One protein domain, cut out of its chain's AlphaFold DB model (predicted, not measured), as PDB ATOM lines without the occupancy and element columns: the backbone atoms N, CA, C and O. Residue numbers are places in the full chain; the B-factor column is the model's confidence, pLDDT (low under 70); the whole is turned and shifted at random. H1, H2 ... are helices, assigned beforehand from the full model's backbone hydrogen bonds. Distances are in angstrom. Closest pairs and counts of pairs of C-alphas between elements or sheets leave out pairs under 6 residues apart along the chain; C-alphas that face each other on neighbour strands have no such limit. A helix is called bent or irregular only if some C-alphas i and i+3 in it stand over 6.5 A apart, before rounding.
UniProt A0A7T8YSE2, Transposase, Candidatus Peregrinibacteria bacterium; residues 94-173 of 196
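What this domain is: This is residues 94 to 173 of the 196 residues of the protein "Transposase" of Candidatus Peregrinibacteria bacterium (UniProt A0A7T8YSE2). A long, straight helix, H1, makes the long side of an open L, and H2 turns off near its last residues as the short side; H3 crosses H2 in the space that the L leaves open, without reaching H1. Before H1, residues 94 to 105 hold no named element and fold back beside the first part of that helix. The printed part has 80 residues with three named helices, in the order H1, H2, H3, and no named strand; the class is all helix. The whole is loose, with a radius of gyration of the C-alphas of 15.3 A, and elongated, spanning 45 by 26 by 20 A.

How they stand to each other: After residues 94 to 105 comes H1, residues 106 to 132, which touches no helix. A tight link of 4 residues joins it to H2, residues 137 to 152. H1 and H2 are close but not clearly touching: their closest C-alphas, those of Val 130 and Val 138, are 6.1 A apart. Their lines are about perpendicular, at 74 degrees. A tight link of 5 residues leads on to H3, residues 158 to 168. H2 and H3 touch, H2 with residues 145 to 149 alone, and their closest C-alphas, those of Tyr 145 and Phe 164, are 6.5 A apart. Their lines are about perpendicular, at 84 degrees, and their centres are 10.4 A apart. H1 and H3 are apart. In H1, H2 and H3 every O i to N i+4 pair is within hydrogen-bond range.

Where its parts are: H1 has 27 residues and begins with C-alpha 106 at (50.100, 52.983, 39.593); it measures 38.8 A from first to last C-alpha and ends with C-alpha 132 at (46.554, 43.602, 2.076). H2, 16 residues from Leu 137 to Lys 152, measures 22.3 A. H3, 11 residues from Leu 158 to Ser 168, measures 15.2 A and ends with C-alpha 168 at (45.140, 29.300, 18.096). None of the three is bent.

The domain as a whole: The two C-alphas farthest apart, those of Leu 104 and His 135, are 46.7 A from each other, while those of Gln 94 and Gln 173, the first and last printed, are 15.1 A apart. Residues 117 to 122, within H1, stand free, and so do residues 132 to 137. The printed part has no cut, and neither link between helices is long. The mean pLDDT of the printed part is 81.3, and the model's confidence is low, under 70, at residues 132 to 139 and 170 to 173.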
ATOM      1  N   GLN A  94      36.599  45.713  27.203       88.31
ATOM      2  CA  GLN A  94      35.884  44.441  27.106       88.31
ATOM      3  C   GLN A  94      36.806  43.279  26.716       88.31
ATOM      4  O   GLN A  94      36.785  42.236  27.366       88.31
ATOM      5  N   LYS A  95      37.646  43.449  25.687       85.19
ATOM      6  CA  LYS A  95      38.493  42.375  25.143       85.19
ATOM      7  C   LYS A  95      39.614  41.955  26.075       85.19
ATOM      8  O   LYS A  95      39.858  40.762  26.215       85.19
ATOM      9  N   PHE A  96      40.242  42.916  26.743       84.69
ATOM     10  CA  PHE A  96      41.271  42.638  27.743       84.69
ATOM     11  C   PHE A  96      40.691  42.468  29.150       84.69
ATOM     12  O   PHE A  96      41.447  42.295  30.101       84.69
ATOM     13  N   GLN A  97      39.358  42.526  29.293       86.31
ATOM     14  CA  GLN A  97      38.646  42.442  30.570       86.31
ATOM     15  C   GLN A  97      39.252  43.375  31.630       86.31
ATOM     16  O   GLN A  97      39.374  43.003  32.796       86.31
ATOM     17  N   LEU A  98      39.640  44.593  31.225       83.75
ATOM     18  CA  LEU A  98      40.396  45.520  32.074       83.75
ATOM     19  C   LEU A  98      39.654  45.853  33.373       83.75
ATOM     20  O   LEU A  98      40.286  46.082  34.395       83.75
ATOM     21  N   GLU A  99      38.321  45.819  33.351       81.75
ATOM     22  CA  GLU A  99      37.468  46.048  34.525       81.75
ATOM     23  C   GLU A  99      37.593  44.944  35.589       81.75
ATOM     24  O   GLU A  99      37.335  45.185  36.768       81.75
ATOM     25  N   LYS A 100      38.032  43.740  35.203       84.81
ATOM     26  CA  LYS A 100      38.296  42.627  36.125       84.81
ATOM     27  C   LYS A 100      39.723  42.636  36.667       84.81
ATOM     28  O   LYS A 100      39.997  41.997  37.682       84.81
ATOM     29  N   ILE A 101      40.642  43.338  36.004       82.00
ATOM     30  CA  ILE A 101      42.042  43.400  36.418       82.00
ATOM     31  C   ILE A 101      42.181  44.473  37.494       82.00
ATOM     32  O   ILE A 101      42.142  45.671  37.224       82.00
ATOM     33  N   ARG A 102      42.395  44.044  38.738       81.94
ATOM     34  CA  ARG A 102      42.725  44.959  39.832       81.94
ATOM     35  C   ARG A 102      44.232  45.113  39.948       81.94
ATOM     36  O   ARG A 102      44.940  44.164  40.274       81.94
ATOM     37  N   VAL A 103      44.723  46.320  39.690       80.81
ATOM     38  CA  VAL A 103      46.150  46.636  39.770       80.81
ATOM     39  C   VAL A 103      46.427  47.451  41.032       80.81
ATOM     40  O   VAL A 103      45.871  48.527  41.211       80.81
ATOM     41  N   LEU A 104      47.299  46.943  41.905       81.19
ATOM     42  CA  LEU A 104      47.579  47.537  43.225       81.19
ATOM     43  C   LEU A 104      48.608  48.684  43.199       81.19
ATOM     44  O   LEU A 104      48.868  49.300  44.225       81.19
ATOM     45  N   SER A 105      49.242  48.946  42.054       90.00
ATOM     46  CA  SER A 105      50.301  49.953  41.918       90.00
ATOM     47  C   SER A 105      50.114  50.752  40.638       90.00
ATOM     48  O   SER A 105      49.963  50.171  39.562       90.00
ATOM     49  N   LEU A 106      50.209  52.080  40.739       86.25
ATOM     50  CA  LEU A 106      50.100  52.983  39.593       86.25
ATOM     51  C   LEU A 106      51.095  52.627  38.478       86.25
ATOM     52  O   LEU A 106      50.719  52.589  37.311       86.25
ATOM     53  N   LYS A 107      52.338  52.263  38.826       88.31
ATOM     54  CA  LYS A 107      53.358  51.846  37.849       88.31
ATOM     55  C   LYS A 107      52.918  50.616  37.052       88.31
ATOM     56  O   LYS A 107      53.052  50.579  35.833       88.31
ATOM     57  N   LYS A 108      52.350  49.617  37.734       82.69
ATOM     58  CA  LYS A 108      51.821  48.408  37.083       82.69
ATOM     59  C   LYS A 108      50.613  48.736  36.201       82.69
ATOM     60  O   LYS A 108      50.468  48.137  35.142       82.69
ATOM     61  N   PHE A 109      49.779  49.691  36.612       85.69
ATOM     62  CA  PHE A 109      48.623  50.128  35.831       85.69
ATOM     63  C   PHE A 109      49.055  50.836  34.544       85.69
ATOM     64  O   PHE A 109      48.585  50.480  33.468       85.69
ATOM     65  N   ILE A 110      50.011  51.765  34.632       87.25
ATOM     66  CA  ILE A 110      50.583  52.451  33.464       87.25
ATOM     67  C   ILE A 110      51.165  51.430  32.479       87.25
ATOM     68  O   ILE A 110      50.837  51.465  31.295       87.25
ATOM     69  N   ASN A 111      51.951  50.468  32.972       89.62
ATOM     70  CA  ASN A 111      52.531  49.420  32.131       89.62
ATOM     71  C   ASN A 111      51.459  48.540  31.471       89.62
ATOM     72  O   ASN A 111      51.587  48.204  30.296       89.62
ATOM     73  N   LEU A 112      50.393  48.184  32.197       87.75
ATOM     74  CA  LEU A 112      49.271  47.416  31.651       87.75
ATOM     75  C   LEU A 112      48.586  48.169  30.506       87.75
ATOM     76  O   LEU A 112      48.331  47.584  29.454       87.75
ATOM     77  N   ILE A 113      48.310  49.462  30.687       88.00
ATOM     78  CA  ILE A 113      47.692  50.291  29.646       88.00
ATOM     79  C   ILE A 113      48.613  50.407  28.430       88.00
ATOM     80  O   ILE A 113      48.146  50.200  27.310       88.00
ATOM     81  N   ALA A 114      49.912  50.643  28.633       87.94
ATOM     82  CA  ALA A 114      50.891  50.719  27.550       87.94
ATOM     83  C   ALA A 114      50.973  49.406  26.748       87.94
ATOM     84  O   ALA A 114      50.897  49.423  25.520       87.94
ATOM     85  N   LEU A 115      51.039  48.257  27.430       90.31
ATOM     86  CA  LEU A 115      51.018  46.933  26.793       90.31
ATOM     87  C   LEU A 115      49.723  46.688  26.018       90.31
ATOM     88  O   LEU A 115      49.749  46.152  24.913       90.31
ATOM     89  N   THR A 116      48.589  47.107  26.575       88.44
ATOM     90  CA  THR A 116      47.283  46.952  25.929       88.44
ATOM     91  C   THR A 116      47.183  47.801  24.660       88.44
ATOM     92  O   THR A 116      46.718  47.325  23.624       88.44
ATOM     93  N   GLN A 117      47.660  49.048  24.710       87.38
ATOM     94  CA  GLN A 117      47.736  49.929  23.543       87.38
ATOM     95  C   GLN A 117      48.668  49.358  22.472       87.38
ATOM     96  O   GLN A 117      48.303  49.319  21.298       87.38
ATOM     97  N   PHE A 118      49.836  48.851  22.873       89.75
ATOM     98  CA  PHE A 118      50.769  48.189  21.968       89.75
ATOM     99  C   PHE A 118      50.132  46.970  21.285       89.75
ATOM    100  O   PHE A 118      50.152  46.876  20.059       89.75
ATOM    101  N   ALA A 119      49.490  46.083  22.051       89.06
ATOM    102  CA  ALA A 119      48.816  44.900  21.520       89.06
ATOM    103  C   ALA A 119      47.695  45.259  20.531       89.06
ATOM    104  O   ALA A 119      47.541  44.603  19.500       89.06
ATOM    105  N   MET A 120      46.933  46.323  20.802       86.06
ATOM    106  CA  MET A 120      45.901  46.818  19.886       86.06
ATOM    107  C   MET A 120      46.491  47.361  18.589       86.06
ATOM    108  O   MET A 120      46.028  46.984  17.514       86.06
ATOM    109  N   ASN A 121      47.520  48.204  18.674       85.81
ATOM    110  CA  ASN A 121      48.180  48.759  17.494       85.81
ATOM    111  C   ASN A 121      48.791  47.650  16.634       85.81
ATOM    112  O   ASN A 121      48.580  47.627  15.421       85.81
ATOM    113  N   LEU A 122      49.464  46.684  17.264       89.50
ATOM    114  CA  LEU A 122      49.998  45.511  16.581       89.50
ATOM    115  C   LEU A 122      48.885  44.705  15.904       89.50
ATOM    116  O   LEU A 122      49.021  44.339  14.741       89.50
ATOM    117  N   SER A 123      47.758  44.486  16.585       86.50
ATOM    118  CA  SER A 123      46.612  43.763  16.021       86.50
ATOM    119  C   SER A 123      46.021  44.477  14.803       86.50
ATOM    120  O   SER A 123      45.714  43.830  13.807       86.50
ATOM    121  N   VAL A 124      45.896  45.808  14.848       86.00
ATOM    122  CA  VAL A 124      45.408  46.615  13.716       86.00
ATOM    123  C   VAL A 124      46.377  46.548  12.539       86.00
ATOM    124  O   VAL A 124      45.945  46.346  11.404       86.00
ATOM    125  N   LEU A 125      47.681  46.688  12.791       87.19
ATOM    126  CA  LEU A 125      48.707  46.596  11.752       87.19
ATOM    127  C   LEU A 125      48.733  45.206  11.116       87.19
ATOM    128  O   LEU A 125      48.710  45.102   9.891       87.19
ATOM    129  N   MET A 126      48.713  44.149  11.930       84.62
ATOM    130  CA  MET A 126      48.668  42.766  11.455       84.62
ATOM    131  C   MET A 126      47.395  42.501  10.661       84.62
ATOM    132  O   MET A 126      47.480  41.958   9.568       84.62
ATOM    133  N   PHE A 127      46.230  42.942  11.137       82.25
ATOM    134  CA  PHE A 127      44.974  42.789  10.405       82.25
ATOM    135  C   PHE A 127      45.013  43.499   9.048       82.25
ATOM    136  O   PHE A 127      44.640  42.903   8.044       82.25
ATOM    137  N   ARG A 128      45.535  44.732   8.981       81.75
ATOM    138  CA  ARG A 128      45.704  45.465   7.714       81.75
ATOM    139  C   ARG A 128      46.691  44.779   6.776       81.75
ATOM    140  O   ARG A 128      46.434  44.705   5.582       81.75
ATOM    141  N   LYS A 129      47.806  44.261   7.299       77.88
ATOM    142  CA  LYS A 129      48.788  43.501   6.513       77.88
ATOM    143  C   LYS A 129      48.201  42.190   6.003       77.88
ATOM    144  O   LYS A 129      48.402  41.870   4.843       77.88
ATOM    145  N   VAL A 130      47.430  41.481   6.823       72.56
ATOM    146  CA  VAL A 130      46.685  40.279   6.427       72.56
ATOM    147  C   VAL A 130      45.640  40.617   5.365       72.56
ATOM    148  O   VAL A 130      45.528  39.905   4.381       72.56
ATOM    149  N   GLN A 131      44.917  41.725   5.515       72.12
ATOM    150  CA  GLN A 131      43.936  42.183   4.532       72.12
ATOM    151  C   GLN A 131      44.588  42.600   3.203       72.12
ATOM    152  O   GLN A 131      43.992  42.400   2.150       72.12
ATOM    153  N   ALA A 132      45.798  43.163   3.249       68.31
ATOM    154  CA  ALA A 132      46.554  43.602   2.076       68.31
ATOM    155  C   ALA A 132      47.356  42.479   1.391       68.31
ATOM    156  O   ALA A 132      47.753  42.636   0.240       68.31
ATOM    157  N   LEU A 133      47.623  41.364   2.080       61.59
ATOM    158  CA  LEU A 133      48.386  40.231   1.554       61.59
ATOM    159  C   LEU A 133      47.447  39.124   1.057       61.59
ATOM    160  O   LEU A 133      47.030  38.252   1.809       61.59
ATOM    161  N   THR A 134      47.193  39.089  -0.242       61.00
ATOM    162  CA  THR A 134      46.924  37.847  -0.984       61.00
ATOM    163  C   THR A 134      48.300  37.264  -1.377       61.00
ATOM    164  O   THR A 134      49.146  37.986  -1.884       61.00
ATOM    165  N   HIS A 135      48.698  36.018  -1.068       61.28
ATOM    166  CA  HIS A 135      48.143  34.841  -1.745       61.28
ATOM    167  C   HIS A 135      48.380  33.435  -1.118       61.28
ATOM    168  O   HIS A 135      47.707  32.513  -1.573       61.28
ATOM    169  N   SER A 136      49.241  33.189  -0.112       57.66
ATOM    170  CA  SER A 136      49.471  31.795   0.384       57.66
ATOM    171  C   SER A 136      49.394  31.595   1.907       57.66
ATOM    172  O   SER A 136      48.650  30.744   2.395       57.66
ATOM    173  N   LEU A 137      50.106  32.398   2.702       59.47
ATOM    174  CA  LEU A 137      50.032  32.299   4.168       59.47
ATOM    175  C   LEU A 137      48.705  32.842   4.704       59.47
ATOM    176  O   LEU A 137      48.088  32.244   5.584       59.47
ATOM    177  N   VAL A 138      48.229  33.945   4.128       61.69
ATOM    178  CA  VAL A 138      46.929  34.526   4.477       61.69
ATOM    179  C   VAL A 138      45.785  33.632   4.023       61.69
ATOM    180  O   VAL A 138      44.838  33.471   4.780       61.69
ATOM    181  N   THR A 139      45.860  32.991   2.855       67.12
ATOM    182  CA  THR A 139      44.846  32.009   2.437       67.12
ATOM    183  C   THR A 139      44.812  30.816   3.384       67.12
ATOM    184  O   THR A 139      43.718  30.411   3.757       67.12
ATOM    185  N   SER A 140      45.955  30.328   3.876       74.06
ATOM    186  CA  SER A 140      45.986  29.310   4.938       74.06
ATOM    187  C   SER A 140      45.353  29.794   6.247       74.06
ATOM    188  O   SER A 140      44.505  29.104   6.806       74.06
ATOM    189  N   VAL A 141      45.688  30.997   6.730       80.00
ATOM    190  CA  VAL A 141      45.093  31.552   7.964       80.00
ATOM    191  C   VAL A 141      43.594  31.816   7.798       80.00
ATOM    192  O   VAL A 141      42.814  31.482   8.685       80.00
ATOM    193  N   VAL A 142      43.166  32.362   6.660       81.75
ATOM    194  CA  VAL A 142      41.757  32.616   6.332       81.75
ATOM    195  C   VAL A 142      40.996  31.308   6.129       81.75
ATOM    196  O   VAL A 142      39.853  31.215   6.563       81.75
ATOM    197  N   SER A 143      41.604  30.288   5.524       83.31
ATOM    198  CA  SER A 143      41.014  28.952   5.377       83.31
ATOM    199  C   SER A 143      40.820  28.290   6.744       83.31
ATOM    200  O   SER A 143      39.712  27.875   7.080       83.31
ATOM    201  N   ASN A 144      41.849  28.325   7.598       86.75
ATOM    202  CA  ASN A 144      41.769  27.853   8.982       86.75
ATOM    203  C   ASN A 144      40.715  28.623   9.788       86.75
ATOM    204  O   ASN A 144      39.957  28.029  10.554       86.75
ATOM    205  N   TYR A 145      40.617  29.937   9.584       90.62
ATOM    206  CA  TYR A 145      39.604  30.770  10.218       90.62
ATOM    207  C   TYR A 145      38.186  30.447   9.727       90.62
ATOM    208  O   TYR A 145      37.279  30.300  10.544       90.62
ATOM    209  N   LYS A 146      37.978  30.261   8.417       86.44
ATOM    210  CA  LYS A 146      36.690  29.826   7.849       86.44
ATOM    211  C   LYS A 146      36.274  28.460   8.399       86.44
ATOM    212  O   LYS A 146      35.125  28.300   8.801       86.44
ATOM    213  N   GLY A 147      37.210  27.514   8.495       88.75
ATOM    214  CA  GLY A 147      36.974  26.210   9.117       88.75
ATOM    215  C   GLY A 147      36.612  26.324  10.602       88.75
ATOM    216  O   GLY A 147      35.664  25.692  11.064       88.75
ATOM    217  N   PHE A 148      37.309  27.186  11.347       91.00
ATOM    218  CA  PHE A 148      36.998  27.470  12.748       91.00
ATOM    219  C   PHE A 148      35.599  28.073  12.922       91.00
ATOM    220  O   PHE A 148      34.849  27.636  13.795       91.00
ATOM    221  N   ILE A 149      35.231  29.039  12.077       92.44
ATOM    222  CA  ILE A 149      33.906  29.659  12.086       92.44
ATOM    223  C   ILE A 149      32.818  28.623  11.824       92.44
ATOM    224  O   ILE A 149      31.856  28.574  12.586       92.44
ATOM    225  N   ALA A 150      32.979  27.787  10.794       88.88
ATOM    226  CA  ALA A 150      32.015  26.740  10.464       88.88
ATOM    227  C   ALA A 150      31.840  25.755  11.630       88.88
ATOM    228  O   ALA A 150      30.719  25.438  12.017       88.88
ATOM    229  N   LYS A 151      32.948  25.354  12.269       90.62
ATOM    230  CA  LYS A 151      32.943  24.456  13.433       90.62
ATOM    231  C   LYS A 151      32.295  25.068  14.682       90.62
ATOM    232  O   LYS A 151      31.825  24.334  15.545       90.62
ATOM    233  N   LYS A 152      32.320  26.396  14.821       87.44
ATOM    234  CA  LYS A 152      31.796  27.129  15.988       87.44
ATOM    235  C   LYS A 152      30.497  27.888  15.703       87.44
ATOM    236  O   LYS A 152      30.032  28.599  16.589       87.44
ATOM    237  N   SER A 153      29.935  27.753  14.500       88.94
ATOM    238  CA  SER A 153      28.734  28.465  14.041       88.94
ATOM    239  C   SER A 153      28.810  29.988  14.255       88.94
ATOM    240  O   SER A 153      27.845  30.618  14.681       88.94
ATOM    241  N   LEU A 154      29.979  30.585  13.995       88.44
ATOM    242  CA  LEU A 154      30.216  32.026  14.157       88.44
ATOM    243  C   LEU A 154      29.965  32.805  12.850       88.44
ATOM    244  O   LEU A 154      29.736  32.233  11.789       88.44
ATOM    245  N   THR A 155      30.028  34.134  12.907       87.94
ATOM    246  CA  THR A 155      29.937  35.009  11.721       87.94
ATOM    247  C   THR A 155      31.315  35.531  11.314       87.94
ATOM    248  O   THR A 155      32.182  35.731  12.166       87.94
ATOM    249  N   PHE A 156      31.544  35.763  10.015       85.62
ATOM    250  CA  PHE A 156      32.832  36.243   9.495       85.62
ATOM    251  C   PHE A 156      33.025  37.735   9.798       85.62
ATOM    252  O   PHE A 156      32.735  38.607   8.985       85.62
ATOM    253  N   ASN A 157      33.485  38.042  11.008       86.31
ATOM    254  CA  ASN A 157      33.711  39.408  11.472       86.31
ATOM    255  C   ASN A 157      34.966  39.497  12.355       86.31
ATOM    256  O   ASN A 157      35.603  38.494  12.676       86.31
ATOM    257  N   LEU A 158      35.339  40.717  12.744       80.44
ATOM    258  CA  LEU A 158      36.522  40.964  13.572       80.44
ATOM    259  C   LEU A 158      36.451  40.256  14.936       80.44
ATOM    260  O   LEU A 158      37.466  39.801  15.456       80.44
ATOM    261  N   GLU A 159      35.259  40.160  15.516       80.88
ATOM    262  CA  GLU A 159      35.045  39.593  16.847       80.88
ATOM    263  C   GLU A 159      35.355  38.092  16.859       80.88
ATOM    264  O   GLU A 159      36.131  37.624  17.695       80.88
ATOM    265  N   SER A 160      34.833  37.373  15.869       86.94
ATOM    266  CA  SER A 160      35.094  35.957  15.625       86.94
ATOM    267  C   SER A 160      36.568  35.686  15.303       86.94
ATOM    268  O   SER A 160      37.108  34.660  15.719       86.94
ATOM    269  N   PHE A 161      37.255  36.616  14.629       86.38
ATOM    270  CA  PHE A 161      38.685  36.493  14.328       86.38
ATOM    271  C   PHE A 161      39.553  36.619  15.587       86.38
ATOM    272  O   PHE A 161      40.520  35.879  15.756       86.38
ATOM    273  N   ILE A 162      39.173  37.494  16.524       83.00
ATOM    274  CA  ILE A 162      39.828  37.584  17.837       83.00
ATOM    275  C   ILE A 162      39.658  36.266  18.608       83.00
ATOM    276  O   ILE A 162      40.622  35.767  19.187       83.00
ATOM    277  N   THR A 163      38.464  35.667  18.586       84.06
ATOM    278  CA  THR A 163      38.208  34.363  19.223       84.06
ATOM    279  C   THR A 163      39.001  33.230  18.571       84.06
ATOM    280  O   THR A 163      39.474  32.328  19.266       84.06
ATOM    281  N   PHE A 164      39.180  33.269  17.250       90.56
ATOM    282  CA  PHE A 164      40.059  32.351  16.530       90.56
ATOM    283  C   PHE A 164      41.510  32.486  17.013       90.56
ATOM    284  O   PHE A 164      42.087  31.500  17.460       90.56
ATOM    285  N   LEU A 165      42.061  33.705  17.052       85.31
ATOM    286  CA  LEU A 165      43.429  33.946  17.528       85.31
ATOM    287  C   LEU A 165      43.645  33.513  18.985       85.31
ATOM    288  O   LEU A 165      44.668  32.908  19.289       85.31
ATOM    289  N   GLN A 166      42.683  33.765  19.876       80.75
ATOM    290  CA  GLN A 166      42.745  33.311  21.273       80.75
ATOM    291  C   GLN A 166      42.785  31.782  21.406       80.75
ATOM    292  O   GLN A 166      43.416  31.259  22.322       80.75
ATOM    293  N   ASN A 167      42.111  31.056  20.510       82.12
ATOM    294  CA  ASN A 167      42.153  29.594  20.500       82.12
ATOM    295  C   ASN A 167      43.432  29.054  19.857       82.12
ATOM    296  O   ASN A 167      43.980  28.067  20.339       82.12
ATOM    297  N   SER A 168      43.910  29.692  18.790       81.56
ATOM    298  CA  SER A 168      45.140  29.300  18.096       81.56
ATOM    299  C   SER A 168      46.401  29.597  18.912       81.56
ATOM    300  O   SER A 168      47.401  28.904  18.767       81.56
ATOM    301  N   LEU A 169      46.356  30.604  19.786       74.38
ATOM    302  CA  LEU A 169      47.450  31.001  20.667       74.38
ATOM    303  C   LEU A 169      47.111  30.600  22.110       74.38
ATOM    304  O   LEU A 169      46.768  31.447  22.932       74.38
ATOM    305  N   GLN A 170      47.201  29.300  22.419       61.66
ATOM    306  CA  GLN A 170      46.892  28.740  23.749       61.66
ATOM    307  C   GLN A 170      47.584  29.480  24.912       61.66
ATOM    308  O   GLN A 170      47.016  29.577  25.995       61.66
ATOM    309  N   SER A 171      48.764  30.070  24.694       54.38
ATOM    310  CA  SER A 171      49.503  30.844  25.705       54.38
ATOM    311  C   SER A 171      48.871  32.195  26.072       54.38
ATOM    312  O   SER A 171      49.227  32.771  27.098       54.38
ATOM    313  N   LEU A 172      47.926  32.704  25.275       49.84
ATOM    314  CA  LEU A 172      47.155  33.919  25.568       49.84
ATOM    315  C   LEU A 172      45.817  33.616  26.259       49.84
ATOM    316  O   LEU A 172      45.045  34.538  26.540       49.84
ATOM    317  N   GLN A 173      45.522  32.342  26.542       53.81
ATOM    318  CA  GLN A 173      44.354  31.971  27.328       53.81
ATOM    319  C   GLN A 173      44.547  32.450  28.763       53.81
ATOM    320  O   GLN A 173      45.371  31.934  29.521       53.81
TER     321      GLN A 173